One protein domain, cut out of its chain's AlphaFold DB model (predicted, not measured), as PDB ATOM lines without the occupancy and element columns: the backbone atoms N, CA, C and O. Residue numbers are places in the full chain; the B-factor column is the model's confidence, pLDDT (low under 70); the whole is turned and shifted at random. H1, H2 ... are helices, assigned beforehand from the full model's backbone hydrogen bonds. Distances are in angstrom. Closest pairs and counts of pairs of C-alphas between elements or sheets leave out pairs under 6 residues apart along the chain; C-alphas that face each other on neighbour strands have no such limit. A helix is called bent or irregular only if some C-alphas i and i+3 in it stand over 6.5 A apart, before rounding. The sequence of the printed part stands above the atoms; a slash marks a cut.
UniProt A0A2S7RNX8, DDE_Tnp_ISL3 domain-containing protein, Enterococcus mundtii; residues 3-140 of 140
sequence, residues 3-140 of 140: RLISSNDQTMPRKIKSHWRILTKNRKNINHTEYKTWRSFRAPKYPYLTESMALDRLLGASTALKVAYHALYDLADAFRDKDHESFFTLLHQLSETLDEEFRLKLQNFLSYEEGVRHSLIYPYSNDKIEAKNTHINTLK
ATOM      1  N   ARG A   3       0.995 135.505  44.369       50.09
ATOM      2  CA  ARG A   3      -0.281 135.527  43.617       50.09
ATOM      3  C   ARG A   3      -0.561 134.279  42.757       50.09
ATOM      4  O   ARG A   3      -1.711 134.044  42.425       50.09
ATOM      5  N   LEU A   4       0.449 133.472  42.408       50.50
ATOM      6  CA  LEU A   4       0.259 132.244  41.606       50.50
ATOM      7  C   LEU A   4       0.021 130.992  42.462       50.50
ATOM      8  O   LEU A   4      -0.240 129.923  41.925       50.50
ATOM      9  N   ILE A   5       0.161 131.109  43.785       49.28
ATOM     10  CA  ILE A   5       0.043 129.985  44.724       49.28
ATOM     11  C   ILE A   5      -1.421 129.794  45.171       49.28
ATOM     12  O   ILE A   5      -1.766 128.723  45.656       49.28
ATOM     13  N   SER A   6      -2.295 130.795  44.979       49.34
ATOM     14  CA  SER A   6      -3.705 130.732  45.403       49.34
ATOM     15  C   SER A   6      -4.621 129.977  44.436       49.34
ATOM     16  O   SER A   6      -5.708 129.568  44.830       49.34
ATOM     17  N   SER A   7      -4.211 129.774  43.181       51.59
ATOM     18  CA  SER A   7      -4.889 128.858  42.262       51.59
ATOM     19  C   SER A   7      -4.408 127.436  42.540       51.59
ATOM     20  O   SER A   7      -3.200 127.210  42.567       51.59
ATOM     21  N   ASN A   8      -5.334 126.490  42.700       48.88
ATOM     22  CA  ASN A   8      -5.152 125.080  43.090       48.88
ATOM     23  C   ASN A   8      -4.197 124.232  42.200       48.88
ATOM     24  O   ASN A   8      -4.133 123.013  42.326       48.88
ATOM     25  N   ASP A   9      -3.448 124.855  41.290       58.12
ATOM     26  CA  ASP A   9      -2.545 124.227  40.336       58.12
ATOM     27  C   ASP A   9      -1.081 124.607  40.633       58.12
ATOM     28  O   ASP A   9      -0.461 125.458  39.988       58.12
ATOM     29  N   GLN A  10      -0.487 123.945  41.633       62.94
ATOM     30  CA  GLN A  10       0.932 124.113  41.984       62.94
ATOM     31  C   GLN A  10       1.899 123.697  40.858       62.94
ATOM     32  O   GLN A  10       3.117 123.871  40.988       62.94
ATOM     33  N   THR A  11       1.402 123.127  39.758       75.25
ATOM     34  CA  THR A  11       2.250 122.637  38.673       75.25
ATOM     35  C   THR A  11       2.847 123.789  37.865       75.25
ATOM     36  O   THR A  11       4.051 123.784  37.610       75.25
ATOM     37  N   MET A  12       2.068 124.820  37.530       80.56
ATOM     38  CA  MET A  12       2.529 125.938  36.698       80.56
ATOM     39  C   MET A  12       3.629 126.789  37.353       80.56
ATOM     40  O   MET A  12       4.645 127.024  36.694       80.56
ATOM     41  N   PRO A  13       3.545 127.165  38.646       82.50
ATOM     42  CA  PRO A  13       4.649 127.829  39.340       82.50
ATOM     43  C   PRO A  13       5.958 127.025  39.303       82.50
ATOM     44  O   PRO A  13       7.033 127.598  39.124       82.50
ATOM     45  N   ARG A  14       5.887 125.688  39.409       84.69
ATOM     46  CA  ARG A  14       7.066 124.809  39.292       84.69
ATOM     47  C   ARG A  14       7.627 124.801  37.870       84.69
ATOM     48  O   ARG A  14       8.846 124.822  37.708       84.69
ATOM     49  N   LYS A  15       6.770 124.813  36.840       86.50
ATOM     50  CA  LYS A  15       7.208 124.916  35.435       86.50
ATOM     51  C   LYS A  15       7.902 126.251  35.178       86.50
ATOM     52  O   LYS A  15       9.018 126.233  34.669       86.50
ATOM     53  N   ILE A  16       7.319 127.365  35.622       86.69
ATOM     54  CA  ILE A  16       7.936 128.700  35.550       86.69
ATOM     55  C   ILE A  16       9.296 128.694  36.244       86.69
ATOM     56  O   ILE A  16      10.301 129.039  35.629       86.69
ATOM     57  N   LYS A  17       9.360 128.207  37.489       86.62
ATOM     58  CA  LYS A  17      10.619 128.130  38.237       86.62
ATOM     59  C   LYS A  17      11.653 127.235  37.556       86.62
ATOM     60  O   LYS A  17      12.829 127.546  37.614       86.62
ATOM     61  N   SER A  18      11.262 126.142  36.908       87.00
ATOM     62  CA  SER A  18      12.203 125.274  36.188       87.00
ATOM     63  C   SER A  18      12.690 125.879  34.865       87.00
ATOM     64  O   SER A  18      13.756 125.492  34.397       87.00
ATOM     65  N   HIS A  19      11.924 126.790  34.258       87.38
ATOM     66  CA  HIS A  19      12.168 127.331  32.913       87.38
ATOM     67  C   HIS A  19      12.469 128.835  32.938       87.38
ATOM     68  O   HIS A  19      12.432 129.493  31.902       87.38
ATOM     69  N   TRP A  20      12.807 129.377  34.113       88.44
ATOM     70  CA  TRP A  20      13.038 130.806  34.330       88.44
ATOM     71  C   TRP A  20      14.085 131.398  33.380       88.44
ATOM     72  O   TRP A  20      13.947 132.539  32.962       88.44
ATOM     73  N   ARG A  21      15.083 130.603  32.970       89.81
ATOM     74  CA  ARG A  21      16.124 131.029  32.024       89.81
ATOM     75  C   ARG A  21      15.569 131.448  30.662       89.81
ATOM     76  O   ARG A  21      16.164 132.301  30.019       89.81
ATOM     77  N   ILE A  22      14.449 130.866  30.224       88.69
ATOM     78  CA  ILE A  22      13.793 131.243  28.962       88.69
ATOM     79  C   ILE A  22      13.168 132.632  29.102       88.69
ATOM     80  O   ILE A  22      13.289 133.452  28.199       88.69
ATOM     81  N   LEU A  23      12.562 132.912  30.262       87.38
ATOM     82  CA  LEU A  23      11.954 134.210  30.572       87.38
ATOM     83  C   LEU A  23      12.979 135.340  30.689       87.38
ATOM     84  O   LEU A  23      12.582 136.494  30.634       87.38
ATOM     85  N   THR A  24      14.259 135.026  30.888       87.31
ATOM     86  CA  THR A  24      15.349 136.011  30.962       87.31
ATOM     87  C   THR A  24      16.247 135.995  29.724       87.31
ATOM     88  O   THR A  24      17.219 136.745  29.652       87.31
ATOM     89  N   LYS A  25      15.976 135.122  28.747       89.50
ATOM     90  CA  LYS A  25      16.769 135.023  27.519       89.50
ATOM     91  C   LYS A  25      16.490 136.226  26.625       89.50
ATOM     92  O   LYS A  25      15.358 136.692  26.561       89.50
ATOM     93  N   ASN A  26      17.494 136.720  25.903       86.06
ATOM     94  CA  ASN A  26      17.274 137.763  24.901       86.06
ATOM     95  C   ASN A  26      16.228 137.293  23.871       86.06
ATOM     96  O   ASN A  26      16.360 136.194  23.328       86.06
ATOM     97  N   ARG A  27      15.218 138.132  23.600       85.06
ATOM     98  CA  ARG A  27      14.123 137.838  22.669       85.06
ATOM     99  C   ARG A  27      14.629 137.513  21.262       85.06
ATOM    100  O   ARG A  27      14.123 136.582  20.646       85.06
ATOM    101  N   LYS A  28      15.695 138.191  20.813       84.62
ATOM    102  CA  LYS A  28      16.361 137.954  19.517       84.62
ATOM    103  C   LYS A  28      16.984 136.545  19.415       84.62
ATOM    104  O   LYS A  28      17.207 136.057  18.316       84.62
ATOM    105  N   ASN A  29      17.216 135.867  20.546       88.00
ATOM    106  CA  ASN A  29      17.849 134.543  20.619       88.00
ATOM    107  C   ASN A  29      16.854 133.408  20.928       88.00
ATOM    108  O   ASN A  29      17.278 132.287  21.238       88.00
ATOM    109  N   ILE A  30      15.548 133.680  20.940       87.88
ATOM    110  CA  ILE A  30      14.529 132.651  21.173       87.88
ATOM    111  C   ILE A  30      14.430 131.767  19.930       87.88
ATOM    112  O   ILE A  30      14.298 132.252  18.812       87.88
ATOM    113  N   ASN A  31      14.492 130.452  20.126       87.75
ATOM    114  CA  ASN A  31      14.391 129.508  19.025       87.75
ATOM    115  C   ASN A  31      12.922 129.275  18.614       87.75
ATOM    116  O   ASN A  31      12.105 128.784  19.403       87.75
ATOM    117  N   HIS A  32      12.611 129.603  17.359       88.25
ATOM    118  CA  HIS A  32      11.291 129.445  16.746       88.25
ATOM    119  C   HIS A  32      11.168 128.215  15.837       88.25
ATOM    120  O   HIS A  32      10.059 127.883  15.429       88.25
ATOM    121  N   THR A  33      12.274 127.547  15.507       87.38
ATOM    122  CA  THR A  33      12.327 126.509  14.466       87.38
ATOM    123  C   THR A  33      12.563 125.116  15.036       87.38
ATOM    124  O   THR A  33      11.988 124.141  14.558       87.38
ATOM    125  N   GLU A  34      13.387 125.002  16.075       87.44
ATOM    126  CA  GLU A  34      13.775 123.711  16.629       87.44
ATOM    127  C   GLU A  34      12.733 123.189  17.620       87.44
ATOM    128  O   GLU A  34      12.486 123.759  18.689       87.44
ATOM    129  N   TYR A  35      12.146 122.052  17.270       86.31
ATOM    130  CA  TYR A  35      11.219 121.315  18.110       86.31
ATOM    131  C   TYR A  35      11.980 120.386  19.054       86.31
ATOM    132  O   TYR A  35      12.699 119.493  18.612       86.31
ATOM    133  N   LYS A  36      11.779 120.545  20.366       84.94
ATOM    134  CA  LYS A  36      12.383 119.664  21.376       84.94
ATOM    135  C   LYS A  36      11.390 119.227  22.438       84.94
ATOM    136  O   LYS A  36      10.323 119.818  22.611       84.94
ATOM    137  N   THR A  37      11.745 118.167  23.154       81.44
ATOM    138  CA  THR A  37      10.952 117.671  24.277       81.44
ATOM    139  C   THR A  37      11.256 118.477  25.535       81.44
ATOM    140  O   THR A  37      12.401 118.815  25.838       81.44
ATOM    141  N   TRP A  38      10.213 118.779  26.303       80.12
ATOM    142  CA  TRP A  38      10.331 119.532  27.548       80.12
ATOM    143  C   TRP A  38       9.833 118.679  28.705       80.12
ATOM    144  O   TRP A  38       8.655 118.329  28.776       80.12
ATOM    145  N   ARG A  39      10.726 118.361  29.653       74.50
ATOM    146  CA  ARG A  39      10.437 117.462  30.788       74.50
ATOM    147  C   ARG A  39       9.202 117.887  31.599       74.50
ATOM    148  O   ARG A  39       8.528 117.031  32.162       74.50
ATOM    149  N   SER A  40       8.931 119.189  31.655       76.50
ATOM    150  CA  SER A  40       7.843 119.846  32.389       76.50
ATOM    151  C   SER A  40       6.517 119.949  31.624       76.50
ATOM    152  O   SER A  40       5.469 120.133  32.244       76.50
ATOM    153  N   PHE A  41       6.547 119.831  30.295       74.38
ATOM    154  CA  PHE A  41       5.384 119.938  29.413       74.38
ATOM    155  C   PHE A  41       5.081 118.586  28.765       74.38
ATOM    156  O   PHE A  41       4.947 118.483  27.549       74.38
ATOM    157  N   ARG A  42       4.962 117.533  29.582       66.31
ATOM    158  CA  ARG A  42       4.506 116.228  29.092       66.31
ATOM    159  C   ARG A  42       3.003 116.290  28.836       66.31
ATOM    160  O   ARG A  42       2.219 116.227  29.777       66.31
ATOM    161  N   ALA A  43       2.607 116.457  27.580       59.88
ATOM    162  CA  ALA A  43       1.220 116.311  27.155       59.88
ATOM    163  C   ALA A  43       1.076 115.026  26.324       59.88
ATOM    164  O   ALA A  43       1.952 114.761  25.501       59.88
ATOM    165  N   PRO A  44      -0.030 114.271  26.457       58.41
ATOM    166  CA  PRO A  44      -0.274 113.084  25.634       58.41
ATOM    167  C   PRO A  44      -0.502 113.412  24.145       58.41
ATOM    168  O   PRO A  44      -0.392 112.527  23.310       58.41
ATOM    169  N   LYS A  45      -0.792 114.679  23.803       56.84
ATOM    170  CA  LYS A  45      -1.159 115.112  22.441       56.84
ATOM    171  C   LYS A  45      -0.047 115.849  21.672       56.84
ATOM    172  O   LYS A  45      -0.071 115.837  20.450       56.84
ATOM    173  N   TYR A  46       0.925 116.470  22.355       58.81
ATOM    174  CA  TYR A  46       2.001 117.249  21.711       58.81
ATOM    175  C   TYR A  46       3.322 117.137  22.497       58.81
ATOM    176  O   TYR A  46       3.515 117.886  23.461       58.81
ATOM    177  N   PRO A  47       4.223 116.206  22.127       69.81
ATOM    178  CA  PRO A  47       5.471 115.963  22.856       69.81
ATOM    179  C   PRO A  47       6.584 116.976  22.546       69.81
ATOM    180  O   PRO A  47       7.507 117.129  23.350       69.81
ATOM    181  N   TYR A  48       6.490 117.685  21.418       81.31
ATOM    182  CA  TYR A  48       7.508 118.630  20.966       81.31
ATOM    183  C   TYR A  48       7.001 120.069  20.996       81.31
ATOM    184  O   TYR A  48       5.890 120.356  20.552       81.31
ATOM    185  N   LEU A  49       7.830 120.975  21.508       86.38
ATOM    186  CA  LEU A  49       7.574 122.413  21.513       86.38
ATOM    187  C   LEU A  49       8.852 123.149  21.128       86.38
ATOM    188  O   LEU A  49       9.944 122.773  21.570       86.38
ATOM    189  N   THR A  50       8.699 124.229  20.372       89.88
ATOM    190  CA  THR A  50       9.770 125.209  20.197       89.88
ATOM    191  C   THR A  50       9.958 126.016  21.482       89.88
ATOM    192  O   THR A  50       9.124 125.987  22.396       89.88
ATOM    193  N   GLU A  51      11.072 126.738  21.586       88.81
ATOM    194  CA  GLU A  51      11.331 127.604  22.739       88.81
ATOM    195  C   GLU A  51      10.307 128.738  22.836       88.81
ATOM    196  O   GLU A  51       9.848 129.037  23.939       88.81
ATOM    197  N   SER A  52       9.868 129.286  21.699       89.69
ATOM    198  CA  SER A  52       8.800 130.289  21.664       89.69
ATOM    199  C   SER A  52       7.463 129.733  22.158       89.69
ATOM    200  O   SER A  52       6.831 130.339  23.013       89.69
ATOM    201  N   MET A  53       7.066 128.532  21.720       89.00
ATOM    202  CA  MET A  53       5.821 127.906  22.181       89.00
ATOM    203  C   MET A  53       5.862 127.583  23.680       89.00
ATOM    204  O   MET A  53       4.850 127.689  24.376       89.00
ATOM    205  N   ALA A  54       7.023 127.161  24.190       88.31
ATOM    206  CA  ALA A  54       7.213 126.941  25.619       88.31
ATOM    207  C   ALA A  54       7.099 128.259  26.400       88.31
ATOM    208  O   ALA A  54       6.416 128.294  27.423       88.31
ATOM    209  N   LEU A  55       7.706 129.340  25.901       90.19
ATOM    210  CA  LEU A  55       7.581 130.680  26.471       90.19
ATOM    211  C   LEU A  55       6.123 131.154  26.486       90.19
ATOM    212  O   LEU A  55       5.639 131.556  27.541       90.19
ATOM    213  N   ASP A  56       5.395 131.027  25.376       89.75
ATOM    214  CA  ASP A  56       3.987 131.426  25.284       89.75
ATOM    215  C   ASP A  56       3.119 130.693  26.313       89.75
ATOM    216  O   ASP A  56       2.267 131.296  26.967       89.75
ATOM    217  N   ARG A  57       3.375 129.396  26.535       88.06
ATOM    218  CA  ARG A  57       2.693 128.613  27.581       88.06
ATOM    219  C   ARG A  57       3.045 129.070  28.995       88.06
ATOM    220  O   ARG A  57       2.190 129.011  29.875       88.06
ATOM    221  N   LEU A  58       4.286 129.495  29.235       88.69
ATOM    222  CA  LEU A  58       4.702 130.046  30.530       88.69
ATOM    223  C   LEU A  58       4.049 131.408  30.786       88.69
ATOM    224  O   LEU A  58       3.556 131.641  31.887       88.69
ATOM    225  N   LEU A  59       4.000 132.277  29.775       90.25
ATOM    226  CA  LEU A  59       3.357 133.589  29.859       90.25
ATOM    227  C   LEU A  59       1.831 133.471  29.965       90.25
ATOM    228  O   LEU A  59       1.201 134.251  30.672       90.25
ATOM    229  N   GLY A  60       1.237 132.449  29.344       86.62
ATOM    230  CA  GLY A  60      -0.188 132.133  29.469       86.62
ATOM    231  C   GLY A  60      -0.631 131.762  30.888       86.62
ATOM    232  O   GLY A  60      -1.824 131.784  31.171       86.62
ATOM    233  N   ALA A  61       0.303 131.468  31.799       85.19
ATOM    234  CA  ALA A  61      -0.017 131.181  33.196       85.19
ATOM    235  C   ALA A  61      -0.524 132.410  33.967       85.19
ATOM    236  O   ALA A  61      -1.199 132.260  34.982       85.19
ATOM    237  N   SER A  62      -0.153 133.625  33.545       86.19
ATOM    238  CA  SER A  62      -0.532 134.852  34.242       86.19
ATOM    239  C   SER A  62      -0.509 136.057  33.313       86.19
ATOM    240  O   SER A  62       0.527 136.406  32.749       86.19
ATOM    241  N   THR A  63      -1.642 136.751  33.229       87.50
ATOM    242  CA  THR A  63      -1.774 138.003  32.474       87.50
ATOM    243  C   THR A  63      -0.802 139.068  32.978       87.50
ATOM    244  O   THR A  63      -0.096 139.671  32.176       87.50
ATOM    245  N   ALA A  64      -0.677 139.228  34.299       87.62
ATOM    246  CA  ALA A  64       0.270 140.160  34.911       87.62
ATOM    247  C   ALA A  64       1.730 139.840  34.542       87.62
ATOM    248  O   ALA A  64       2.495 140.744  34.219       87.62
ATOM    249  N   LEU A  65       2.112 138.554  34.534       88.69
ATOM    250  CA  LEU A  65       3.450 138.133  34.100       88.69
ATOM    251  C   LEU A  65       3.689 138.464  32.626       88.69
ATOM    252  O   LEU A  65       4.766 138.938  32.282       88.69
ATOM    253  N   LYS A  66       2.696 138.221  31.765       91.25
ATOM    254  CA  LYS A  66       2.789 138.514  30.334       91.25
ATOM    255  C   LYS A  66       2.987 140.007  30.073       91.25
ATOM    256  O   LYS A  66       3.883 140.365  29.317       91.25
ATOM    257  N   VAL A  67       2.206 140.869  30.723       91.31
ATOM    258  CA  VAL A  67       2.340 142.330  30.582       91.31
ATOM    259  C   VAL A  67       3.704 142.804  31.091       91.31
ATOM    260  O   VAL A  67       4.390 143.539  30.387       91.31
ATOM    261  N   ALA A  68       4.140 142.328  32.263       91.62
ATOM    262  CA  ALA A  68       5.452 142.672  32.815       91.62
ATOM    263  C   ALA A  68       6.611 142.206  31.923       91.62
ATOM    264  O   ALA A  68       7.582 142.937  31.746       91.62
ATOM    265  N   TYR A  69       6.496 141.010  31.339       92.50
ATOM    266  CA  TYR A  69       7.469 140.490  30.385       92.50
ATOM    267  C   TYR A  69       7.580 141.404  29.161       92.50
ATOM    268  O   TYR A  69       8.680 141.821  28.828       92.50
ATOM    269  N   HIS A  70       6.462 141.765  28.525       92.19
ATOM    270  CA  HIS A  70       6.498 142.649  27.356       92.19
ATOM    271  C   HIS A  70       7.107 144.015  27.689       92.19
ATOM    272  O   HIS A  70       8.097 144.381  27.069       92.19
ATOM    273  N   ALA A  71       6.632 144.684  28.745       92.50
ATOM    274  CA  ALA A  71       7.159 145.989  29.147       92.50
ATOM    275  C   ALA A  71       8.677 145.972  29.414       92.50
ATOM    276  O   ALA A  71       9.402 146.857  28.967       92.50
ATOM    277  N   LEU A  72       9.178 144.945  30.114       92.38
ATOM    278  CA  LEU A  72      10.610 144.808  30.388       92.38
ATOM    279  C   LEU A  72      11.426 144.621  29.107       92.38
ATOM    280  O   LEU A  72      12.516 145.176  28.982       92.38
ATOM    281  N   TYR A  73      10.936 143.790  28.189       92.62
ATOM    282  CA  TYR A  73      11.667 143.471  26.972       92.62
ATOM    283  C   TYR A  73      11.611 144.587  25.940       92.62
ATOM    284  O   TYR A  73      12.625 144.804  25.291       92.62
ATOM    285  N   ASP A  74      10.510 145.332  25.849       93.50
ATOM    286  CA  ASP A  74      10.421 146.518  24.995       93.50
ATOM    287  C   ASP A  74      11.450 147.574  25.447       93.50
ATOM    288  O   ASP A  74      12.218 148.092  24.637       93.50
ATOM    289  N   LEU A  75      11.577 147.793  26.765       94.06
ATOM    290  CA  LEU A  75      12.633 148.636  27.341       94.06
ATOM    291  C   LEU A  75      14.038 148.080  27.072       94.06
ATOM    292  O   LEU A  75      14.946 148.819  26.697       94.06
ATOM    293  N   ALA A  76      14.245 146.777  27.264       92.69
ATOM    294  CA  ALA A  76      15.549 146.157  27.051       92.69
ATOM    295  C   ALA A  76      15.973 146.160  25.573       92.69
ATOM    296  O   ALA A  76      17.170 146.189  25.286       92.69
ATOM    297  N   ASP A  77      15.017 146.096  24.648       92.88
ATOM    298  CA  ASP A  77      15.255 146.192  23.212       92.88
ATOM    299  C   ASP A  77      15.664 147.627  22.846       92.88
ATOM    300  O   ASP A  77      16.746 147.797  22.286       92.88
ATOM    301  N   ALA A  78      14.919 148.648  23.294       93.19
ATOM    302  CA  ALA A  78      15.293 150.058  23.113       93.19
ATOM    303  C   ALA A  78      16.687 150.373  23.694       93.19
ATOM    304  O   ALA A  78      17.515 151.015  23.046       93.19
ATOM    305  N   PHE A  79      16.996 149.836  24.879       91.12
ATOM    306  CA  PHE A  79      18.310 149.992  25.506       91.12
ATOM    307  C   PHE A  79      19.436 149.358  24.672       91.12
ATOM    308  O   PHE A  79      20.502 149.947  24.505       91.12
ATOM    309  N   ARG A  80      19.221 148.153  24.124       90.31
ATOM    310  CA  ARG A  80      20.218 147.477  23.271       90.31
ATOM    311  C   ARG A  80      20.421 148.184  21.939       90.31
ATOM    312  O   ARG A  80      21.549 148.224  21.453       90.31
ATOM    313  N   ASP A  81      19.349 148.728  21.379       91.69
ATOM    314  CA  ASP A  81      19.374 149.453  20.112       91.69
ATOM    315  C   ASP A  81      19.868 150.908  20.296       91.69
ATOM    316  O   ASP A  81      20.011 151.641  19.319       91.69
ATOM    317  N   LYS A  82      20.225 151.298  21.534       92.25
ATOM    318  CA  LYS A  82      20.714 152.630  21.936       92.25
ATOM    319  C   LYS A  82      19.732 153.767  21.644       92.25
ATOM    320  O   LYS A  82      20.124 154.930  21.532       92.25
ATOM    321  N   ASP A  83      18.451 153.435  21.574       94.12
ATOM    322  CA  ASP A  83      17.373 154.380  21.328       94.12
ATOM    323  C   ASP A  83      16.831 154.914  22.659       94.12
ATOM    324  O   ASP A  83      15.924 154.351  23.278       94.12
ATOM    325  N   HIS A  84      17.450 155.997  23.129       92.62
ATOM    326  CA  HIS A  84      17.076 156.646  24.383       92.62
ATOM    327  C   HIS A  84      15.682 157.283  24.320       92.62
ATOM    328  O   HIS A  84      14.949 157.198  25.300       92.62
ATOM    329  N   GLU A  85      15.296 157.860  23.180       93.56
ATOM    330  CA  GLU A  85      13.978 158.478  22.990       93.56
ATOM    331  C   GLU A  85      12.867 157.436  23.153       93.56
ATOM    332  O   GLU A  85      11.940 157.613  23.952       93.56
ATOM    333  N   SER A  86      12.998 156.291  22.472       94.44
ATOM    334  CA  SER A  86      12.058 155.176  22.630       94.44
ATOM    335  C   SER A  86      12.070 154.622  24.055       94.44
ATOM    336  O   SER A  86      11.008 154.342  24.611       94.44
ATOM    337  N   PHE A  87      13.243 154.499  24.683       94.69
ATOM    338  CA  PHE A  87      13.359 153.999  26.055       94.69
ATOM    339  C   PHE A  87      12.582 154.865  27.062       94.69
ATOM    340  O   PHE A  87      11.787 154.336  27.843       94.69
ATOM    341  N   PHE A  88      12.760 156.189  27.029       94.56
ATOM    342  CA  PHE A  88      12.058 157.096  27.943       94.56
ATOM    343  C   PHE A  88      10.573 157.227  27.613       94.56
ATOM    344  O   PHE A  88       9.746 157.229  28.527       94.56
ATOM    345  N   THR A  89      10.206 157.220  26.329       94.81
ATOM    346  CA  THR A  89       8.795 157.183  25.913       94.81
ATOM    347  C   THR A  89       8.079 155.962  26.496       94.81
ATOM    348  O   THR A  89       7.004 156.092  27.086       94.81
ATOM    349  N   LEU A  90       8.704 154.781  26.419       94.81
ATOM    350  CA  LEU A  90       8.174 153.545  27.000       94.81
ATOM    351  C   LEU A  90       8.076 153.609  28.532       94.81
ATOM    352  O   LEU A  90       7.100 153.111  29.093       94.81
ATOM    353  N   LEU A  91       9.039 154.239  29.217       93.44
ATOM    354  CA  LEU A  91       8.982 154.438  30.672       93.44
ATOM    355  C   LEU A  91       7.816 155.337  31.101       93.44
ATOM    356  O   LEU A  91       7.157 155.048  32.103       93.44
ATOM    357  N   HIS A  92       7.530 156.400  30.346       91.75
ATOM    358  CA  HIS A  92       6.386 157.274  30.616       91.75
ATOM    359  C   HIS A  92       5.042 156.595  30.327       91.75
ATOM    360  O   HIS A  92       4.059 156.871  31.012       91.75
ATOM    361  N   GLN A  93       5.001 155.681  29.355       91.50
ATOM    362  CA  GLN A  93       3.792 154.971  28.919       91.50
ATOM    363  C   GLN A  93       3.601 153.599  29.593       91.50
ATOM    364  O   GLN A  93       2.833 152.764  29.108       91.50
ATOM    365  N   LEU A  94       4.281 153.339  30.717       91.25
ATOM    366  CA  LEU A  94       4.124 152.087  31.460       91.25
ATOM    367  C   LEU A  94       2.667 151.876  31.892       91.25
ATOM    368  O   LEU A  94       2.079 152.694  32.595       91.25
ATOM    369  N   SER A  95       2.110 150.722  31.518       86.88
ATOM    370  CA  SER A  95       0.723 150.362  31.824       86.88
ATOM    371  C   SER A  95       0.425 150.378  33.327       86.88
ATOM    372  O   SER A  95       1.159 149.795  34.127       86.88
ATOM    373  N   GLU A  96      -0.721 150.944  33.709       84.69
ATOM    374  CA  GLU A  96      -1.245 150.903  35.084       84.69
ATOM    375  C   GLU A  96      -1.614 149.488  35.548       84.69
ATOM    376  O   GLU A  96      -1.728 149.233  36.742       84.69
ATOM    377  N   THR A  97      -1.760 148.544  34.614       86.31
ATOM    378  CA  THR A  97      -2.010 147.129  34.927       86.31
ATOM    379  C   THR A  97      -0.769 146.391  35.436       86.31
ATOM    380  O   THR A  97      -0.875 145.240  35.872       86.31
ATOM    381  N   LEU A  98       0.410 147.020  35.365       88.31
ATOM    382  CA  LEU A  98       1.637 146.487  35.943       88.31
ATOM    383  C   LEU A  98       1.573 146.512  37.467       88.31
ATOM    384  O   LEU A  98       0.936 147.358  38.086       88.31
ATOM    385  N   ASP A  99       2.290 145.574  38.076       89.25
ATOM    386  CA  ASP A  99       2.472 145.585  39.519       89.25
ATOM    387  C   ASP A  99       3.168 146.882  39.953       89.25
ATOM    388  O   ASP A  99       4.179 147.272  39.369       89.25
ATOM    389  N   GLU A 100       2.620 147.549  40.966       89.94
ATOM    390  CA  GLU A 100       3.055 148.885  41.377       89.94
ATOM    391  C   GLU A 100       4.533 148.917  41.777       89.94
ATOM    392  O   GLU A 100       5.273 149.789  41.327       89.94
ATOM    393  N   GLU A 101       4.991 147.923  42.544       90.62
ATOM    394  CA  GLU A 101       6.391 147.819  42.964       90.62
ATOM    395  C   GLU A 101       7.320 147.649  41.753       90.62
ATOM    396  O   GLU A 101       8.408 148.224  41.693       90.62
ATOM    397  N   PHE A 102       6.888 146.868  40.760       89.75
ATOM    398  CA  PHE A 102       7.636 146.675  39.523       89.75
ATOM    399  C   PHE A 102       7.671 147.953  38.677       89.75
ATOM    400  O   PHE A 102       8.739 148.352  38.214       89.75
ATOM    401  N   ARG A 103       6.527 148.626  38.524       92.19
ATOM    402  CA  ARG A 103       6.416 149.890  37.792       92.19
ATOM    403  C   ARG A 103       7.281 150.978  38.424       92.19
ATOM    404  O   ARG A 103       8.026 151.628  37.702       92.19
ATOM    405  N   LEU A 104       7.246 151.132  39.748       91.44
ATOM    406  CA  LEU A 104       8.057 152.116  40.474       91.44
ATOM    407  C   LEU A 104       9.559 151.882  40.273       91.44
ATOM    408  O   LEU A 104      10.308 152.832  40.058       91.44
ATOM    409  N   LYS A 105      10.009 150.620  40.275       92.31
ATOM    410  CA  LYS A 105      11.414 150.285  39.988       92.31
ATOM    411  C   LYS A 105      11.841 150.710  38.586       92.31
ATOM    412  O   LYS A 105      12.966 151.169  38.425       92.31
ATOM    413  N   LEU A 106      10.962 150.569  37.592       91.88
ATOM    414  CA  LEU A 106      11.231 151.039  36.232       91.88
ATOM    415  C   LEU A 106      11.168 152.571  36.144       91.88
ATOM    416  O   LEU A 106      12.046 153.192  35.560       91.88
ATOM    417  N   GLN A 107      10.190 153.206  36.783       91.38
ATOM    418  CA  GLN A 107      10.076 154.667  36.797       91.38
ATOM    419  C   GLN A 107      11.249 155.351  37.504       91.38
ATOM    420  O   GLN A 107      11.576 156.481  37.163       91.38
ATOM    421  N   ASN A 108      11.940 154.669  38.420       92.31
ATOM    422  CA  ASN A 108      13.144 155.207  39.050       92.31
ATOM    423  C   ASN A 108      14.243 155.584  38.036       92.31
ATOM    424  O   ASN A 108      15.061 156.451  38.323       92.31
ATOM    425  N   PHE A 109      14.257 154.979  36.841       91.00
ATOM    426  CA  PHE A 109      15.178 155.377  35.771       91.00
ATOM    427  C   PHE A 109      14.927 156.802  35.256       91.00
ATOM    428  O   PHE A 109      15.873 157.429  34.789       91.00
ATOM    429  N   LEU A 110      13.706 157.340  35.391       92.62
ATOM    430  CA  LEU A 110      13.383 158.724  35.016       92.62
ATOM    431  C   LEU A 110      14.183 159.736  35.849       92.62
ATOM    432  O   LEU A 110      14.654 160.736  35.325       92.62
ATOM    433  N   SER A 111      14.432 159.443  37.128       93.88
ATOM    434  CA  SER A 111      15.260 160.294  37.998       93.88
ATOM    435  C   SER A 111      16.718 160.395  37.538       93.88
ATOM    436  O   SER A 111      17.432 161.311  37.941       93.88
ATOM    437  N   TYR A 112      17.175 159.449  36.713       92.44
ATOM    438  CA  TYR A 112      18.540 159.368  36.194       92.44
ATOM    439  C   TYR A 112      18.584 159.542  34.673       92.44
ATOM    440  O   TYR A 112      19.516 159.052  34.028       92.44
ATOM    441  N   GLU A 113      17.585 160.223  34.105       92.56
ATOM    442  CA  GLU A 113      17.399 160.356  32.661       92.56
ATOM    443  C   GLU A 113      18.677 160.803  31.951       92.56
ATOM    444  O   GLU A 113      19.156 160.118  31.050       92.56
ATOM    445  N   GLU A 114      19.286 161.897  32.409       91.50
ATOM    446  CA  GLU A 114      20.491 162.450  31.791       91.50
ATOM    447  C   GLU A 114      21.654 161.444  31.779       91.50
ATOM    448  O   GLU A 114      22.312 161.253  30.754       91.50
ATOM    449  N   GLY A 115      21.873 160.739  32.894       89.94
ATOM    450  CA  GLY A 115      22.934 159.739  33.016       89.94
ATOM    451  C   GLY A 115      22.706 158.528  32.114       89.94
ATOM    452  O   GLY A 115      23.619 158.085  31.414       89.94
ATOM    453  N   VAL A 116      21.476 158.017  32.081       90.06
ATOM    454  CA  VAL A 116      21.097 156.890  31.220       90.06
ATOM    455  C   VAL A 116      21.181 157.295  29.747       90.06
ATOM    456  O   VAL A 116      21.778 156.570  28.952       90.06
ATOM    457  N   ARG A 117      20.687 158.480  29.381       92.19
ATOM    458  CA  ARG A 117      20.771 159.020  28.018       92.19
ATOM    459  C   ARG A 117      22.222 159.122  27.556       92.19
ATOM    460  O   ARG A 117      22.567 158.630  26.483       92.19
ATOM    461  N   HIS A 118      23.096 159.680  28.390       91.00
ATOM    462  CA  HIS A 118      24.527 159.744  28.102       91.00
ATOM    463  C   HIS A 118      25.159 158.354  27.956       91.00
ATOM    464  O   HIS A 118      25.974 158.165  27.055       91.00
ATOM    465  N   SER A 119      24.754 157.368  28.762       88.56
ATOM    466  CA  SER A 119      25.249 155.987  28.636       88.56
ATOM    467  C   SER A 119      24.867 155.308  27.313       88.56
ATOM    468  O   SER A 119      25.599 154.448  26.829       88.56
ATOM    469  N   LEU A 120      23.740 155.706  26.710       89.56
ATOM    470  CA  LEU A 120      23.267 155.167  25.431       89.56
ATOM    471  C   LEU A 120      23.918 155.867  24.231       89.56
ATOM    472  O   LEU A 120      24.202 155.221  23.222       89.56
ATOM    473  N   ILE A 121      24.202 157.167  24.351       89.75
ATOM    474  CA  ILE A 121      24.840 157.975  23.302       89.75
ATOM    475  C   ILE A 121      26.348 157.706  23.233       89.75
ATOM    476  O   ILE A 121      26.898 157.482  22.152       89.75
ATOM    477  N   TYR A 122      27.035 157.741  24.376       88.38
ATOM    478  CA  TYR A 122      28.492 157.690  24.415       88.38
ATOM    479  C   TYR A 122      29.010 156.261  24.622       88.38
ATOM    480  O   TYR A 122      28.479 155.520  25.444       88.38
ATOM    481  N   PRO A 123      30.114 155.864  23.964       81.31
ATOM    482  CA  PRO A 123      30.734 154.551  24.152       81.31
ATOM    483  C   PRO A 123      31.595 154.482  25.431       81.31
ATOM    484  O   PRO A 123      32.589 153.757  25.469       81.31
ATOM    485  N   TYR A 124      31.279 155.274  26.458       73.94
ATOM    486  CA  TYR A 124      32.078 155.324  27.677       73.94
ATOM    487  C   TYR A 124      31.785 154.099  28.545       73.94
ATOM    488  O   TYR A 124      30.638 153.870  28.925       73.94
ATOM    489  N   SER A 125      32.815 153.314  28.872       72.19
ATOM    490  CA  SER A 125      32.679 152.196  29.806       72.19
ATOM    491  C   SER A 125      33.113 152.608  31.211       72.19
ATOM    492  O   SER A 125      34.118 153.298  31.406       72.19
ATOM    493  N   ASN A 126      32.359 152.156  32.215       81.19
ATOM    494  CA  ASN A 126      32.700 152.390  33.617       81.19
ATOM    495  C   ASN A 126      33.900 151.536  34.078       81.19
ATOM    496  O   ASN A 126      34.333 151.654  35.219       81.19
ATOM    497  N   ASP A 127      34.476 150.703  33.204       79.88
ATOM    498  CA  ASP A 127      35.486 149.693  33.552       79.88
ATOM    499  C   ASP A 127      36.709 150.296  34.244       79.88
ATOM    500  O   ASP A 127      37.215 149.752  35.224       79.88
ATOM    501  N   LYS A 128      37.185 151.453  33.769       84.81
ATOM    502  CA  LYS A 128      38.346 152.132  34.368       84.81
ATOM    503  C   LYS A 128      38.048 152.654  35.774       84.81
ATOM    504  O   LYS A 128      38.947 152.689  36.615       84.81
ATOM    505  N   ILE A 129      36.812 153.084  36.017       87.12
ATOM    506  CA  ILE A 129      36.358 153.585  37.318       87.12
ATOM    507  C   ILE A 129      36.153 152.401  38.268       87.12
ATOM    508  O   ILE A 129      36.666 152.425  39.385       87.12
ATOM    509  N   GLU A 130      35.514 151.325  37.804       88.12
ATOM    510  CA  GLU A 130      35.313 150.096  38.581       88.12
ATOM    511  C   GLU A 130      36.634 149.419  38.968       88.12
ATOM    512  O   GLU A 130      36.810 149.002  40.117       88.12
ATOM    513  N   ALA A 131      37.608 149.370  38.052       90.00
ATOM    514  CA  ALA A 131      38.939 148.834  38.337       90.00
ATOM    515  C   ALA A 131      39.633 149.612  39.468       90.00
ATOM    516  O   ALA A 131      40.218 149.016  40.375       90.00
ATOM    517  N   LYS A 132      39.520 150.947  39.457       91.75
ATOM    518  CA  LYS A 132      40.047 151.805  40.525       91.75
ATOM    519  C   LYS A 132      39.303 151.612  41.847       91.75
ATOM    520  O   LYS A 132      39.955 151.473  42.878       91.75
ATOM    521  N   ASN A 133      37.970 151.561  41.831       91.75
ATOM    522  CA  ASN A 133      37.161 151.338  43.034       91.75
ATOM    523  C   ASN A 133      37.487 149.995  43.694       91.75
ATOM    524  O   ASN A 133      37.634 149.919  44.913       91.75
ATOM    525  N   THR A 134      37.658 148.948  42.886       93.31
ATOM    526  CA  THR A 134      38.071 147.623  43.359       93.31
ATOM    527  C   THR A 134      39.432 147.694  44.042       93.31
ATOM    528  O   THR A 134      39.569 147.205  45.158       93.31
ATOM    529  N   HIS A 135      40.410 148.372  43.429       90.69
ATOM    530  CA  HIS A 135      41.732 148.548  44.031       90.69
ATOM    531  C   HIS A 135      41.666 149.281  45.382       90.69
ATOM    532  O   HIS A 135      42.265 148.831  46.356       90.69
ATOM    533  N   ILE A 136      40.877 150.357  45.480       93.38
ATOM    534  CA  ILE A 136      40.657 151.090  46.740       93.38
ATOM    535  C   ILE A 136      40.021 150.186  47.805       93.38
ATOM    536  O   ILE A 136      40.452 150.196  48.954       93.38
ATOM    537  N   ASN A 137      39.017 149.386  47.437       90.50
ATOM    538  CA  ASN A 137      38.355 148.475  48.371       90.50
ATOM    539  C   ASN A 137      39.275 147.348  48.854       90.50
ATOM    540  O   ASN A 137      39.134 146.930  49.994       90.50
ATOM    541  N   THR A 138      40.217 146.878  48.030       91.38
ATOM    542  CA  THR A 138      41.214 145.869  48.442       91.38
ATOM    543  C   THR A 138      42.322 146.414  49.343       91.38
ATOM    544  O   THR A 138      43.059 145.632  49.930       91.38
ATOM    545  N   LEU A 139      42.469 147.741  49.421       89.62
ATOM    546  CA  LEU A 139      43.431 148.412  50.301       89.62
ATOM    547  C   LEU A 139      42.842 148.756  51.682       89.62
ATOM    548  O   LEU A 139      43.584 149.228  52.542       89.62
ATOM    549  N   LYS A 140      41.531 148.569  51.873       61.25
ATOM    550  CA  LYS A 140      40.872 148.643  53.184       61.25
ATOM    551  C   LYS A 140      41.024 147.326  53.931       61.25
ATOM    552  O   LYS A 140      41.171 147.404  55.168       61.25
TER     553      LYS A 140
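AT A GLANCE: This is residues 3 to 140 of the 140 residues of the protein "DDE_Tnp_ISL3 domain-containing protein" of Enterococcus mundtii (UniProt A0A2S7RNX8). Two lobes make an elongated, loose shape: in one, the bent longest helix H6 wraps with its two arms round H5, which folds back on H4; in the other, the short helices H1, H2 and H3 meet beside a long looping stretch, residues 24 to 50. H4 runs from the second lobe into the first, and residues 123 to 140, with H7, stick out free. The printed part has 138 residues with seven named helices, H1 to H7 in order, and no named strand; the class is all helix. The radius of gyration of the C-alphas is 19.4 A, and the spans are 57 by 37 by 34 A.

IN THESE COORDINATES: H6, residues 100 to 121, was assigned as one helix by its hydrogen bonds but is bent, with C-alphas 111 and 114 8.4 A apart. Its arms are H6a, residues 100 to 111, 17.0 A long, and H6b, residues 114 to 121, 10.5 A. H5 is residues 84 to 92, 12.4 A, and H4 is residues 63 to 80, 25.7 A, beginning at C-alpha 63 (-1.774, 138.003, 32.474). H3 is residues 51 to 59, 12.3 A; H2 is residues 20 to 23, 5.2 A; H1 is residues 11 to 18, 10.6 A, from C-alpha 11 (2.250, 122.637, 38.673). H7, residues 127 to 138, 16.4 A, ends at C-alpha 138 (41.214, 145.869, 48.442).

HOW THE PARTS SIT: H6a and H6b stand about perpendicular, at 81 degrees. H6a, with residues 106 to 110 alone, touches H5 at a steep tilt of 41 degrees, opposite ways, a hairpin; the closest C-alphas, of Leu 91 and Gln 107, are 6.2 A apart. H6b touches H5 at a steep tilt of 42 degrees, with the closest C-alphas, of His 84 and Arg 117, 5.7 A apart. H4, with residues 71 to 79 alone, touches H5 in a hairpin at a shallow tilt of 23 degrees; the closest C-alphas, of Ala 78 and Phe 87, are 5.3 A apart. H4 and H6a are near each other. H3 and H4 are close but not clearly touching, with the closest C-alphas, of Leu 59 and Lys 66, 5.0 A apart. H3 only just touches H1, with 3 pairs of C-alphas within 8 A, the closest those of Ile 16 and Leu 58 at 6.1 A, at a steep tilt of 53 degrees. H3 also only just touches H2, with 3 pairs, the closest C-alphas being those of Ile 22 and Leu 55 at 6.7 A. H1 and H2 meet only through their link. Helix packing is mostly crossed, with 1 of 4 touching pairs that have a tilt at a shallow one. Every O i to N i+4 pair is within hydrogen-bond range in H1, H3, H4, H5, H6b and H7, and 5 of 8 are in H6a; H2 is too short for such a pair.

THE WHOLE: The C-alphas of Lys 45 and Leu 139, the two farthest apart, are 62.2 A apart. H7 touches no helix; without residues 123 to 140, which stand free, the body spans 53 by 35 by 18 A. The link from H2 to H3 is long, 27 residues, and in it residues 36 to 37 pair antiparallel with residues 48 to 49. The printed part has no cut. The mean pLDDT of the printed part is 85.2, and it is under 70 at residues 3 to 10, 42 to 47 and 140.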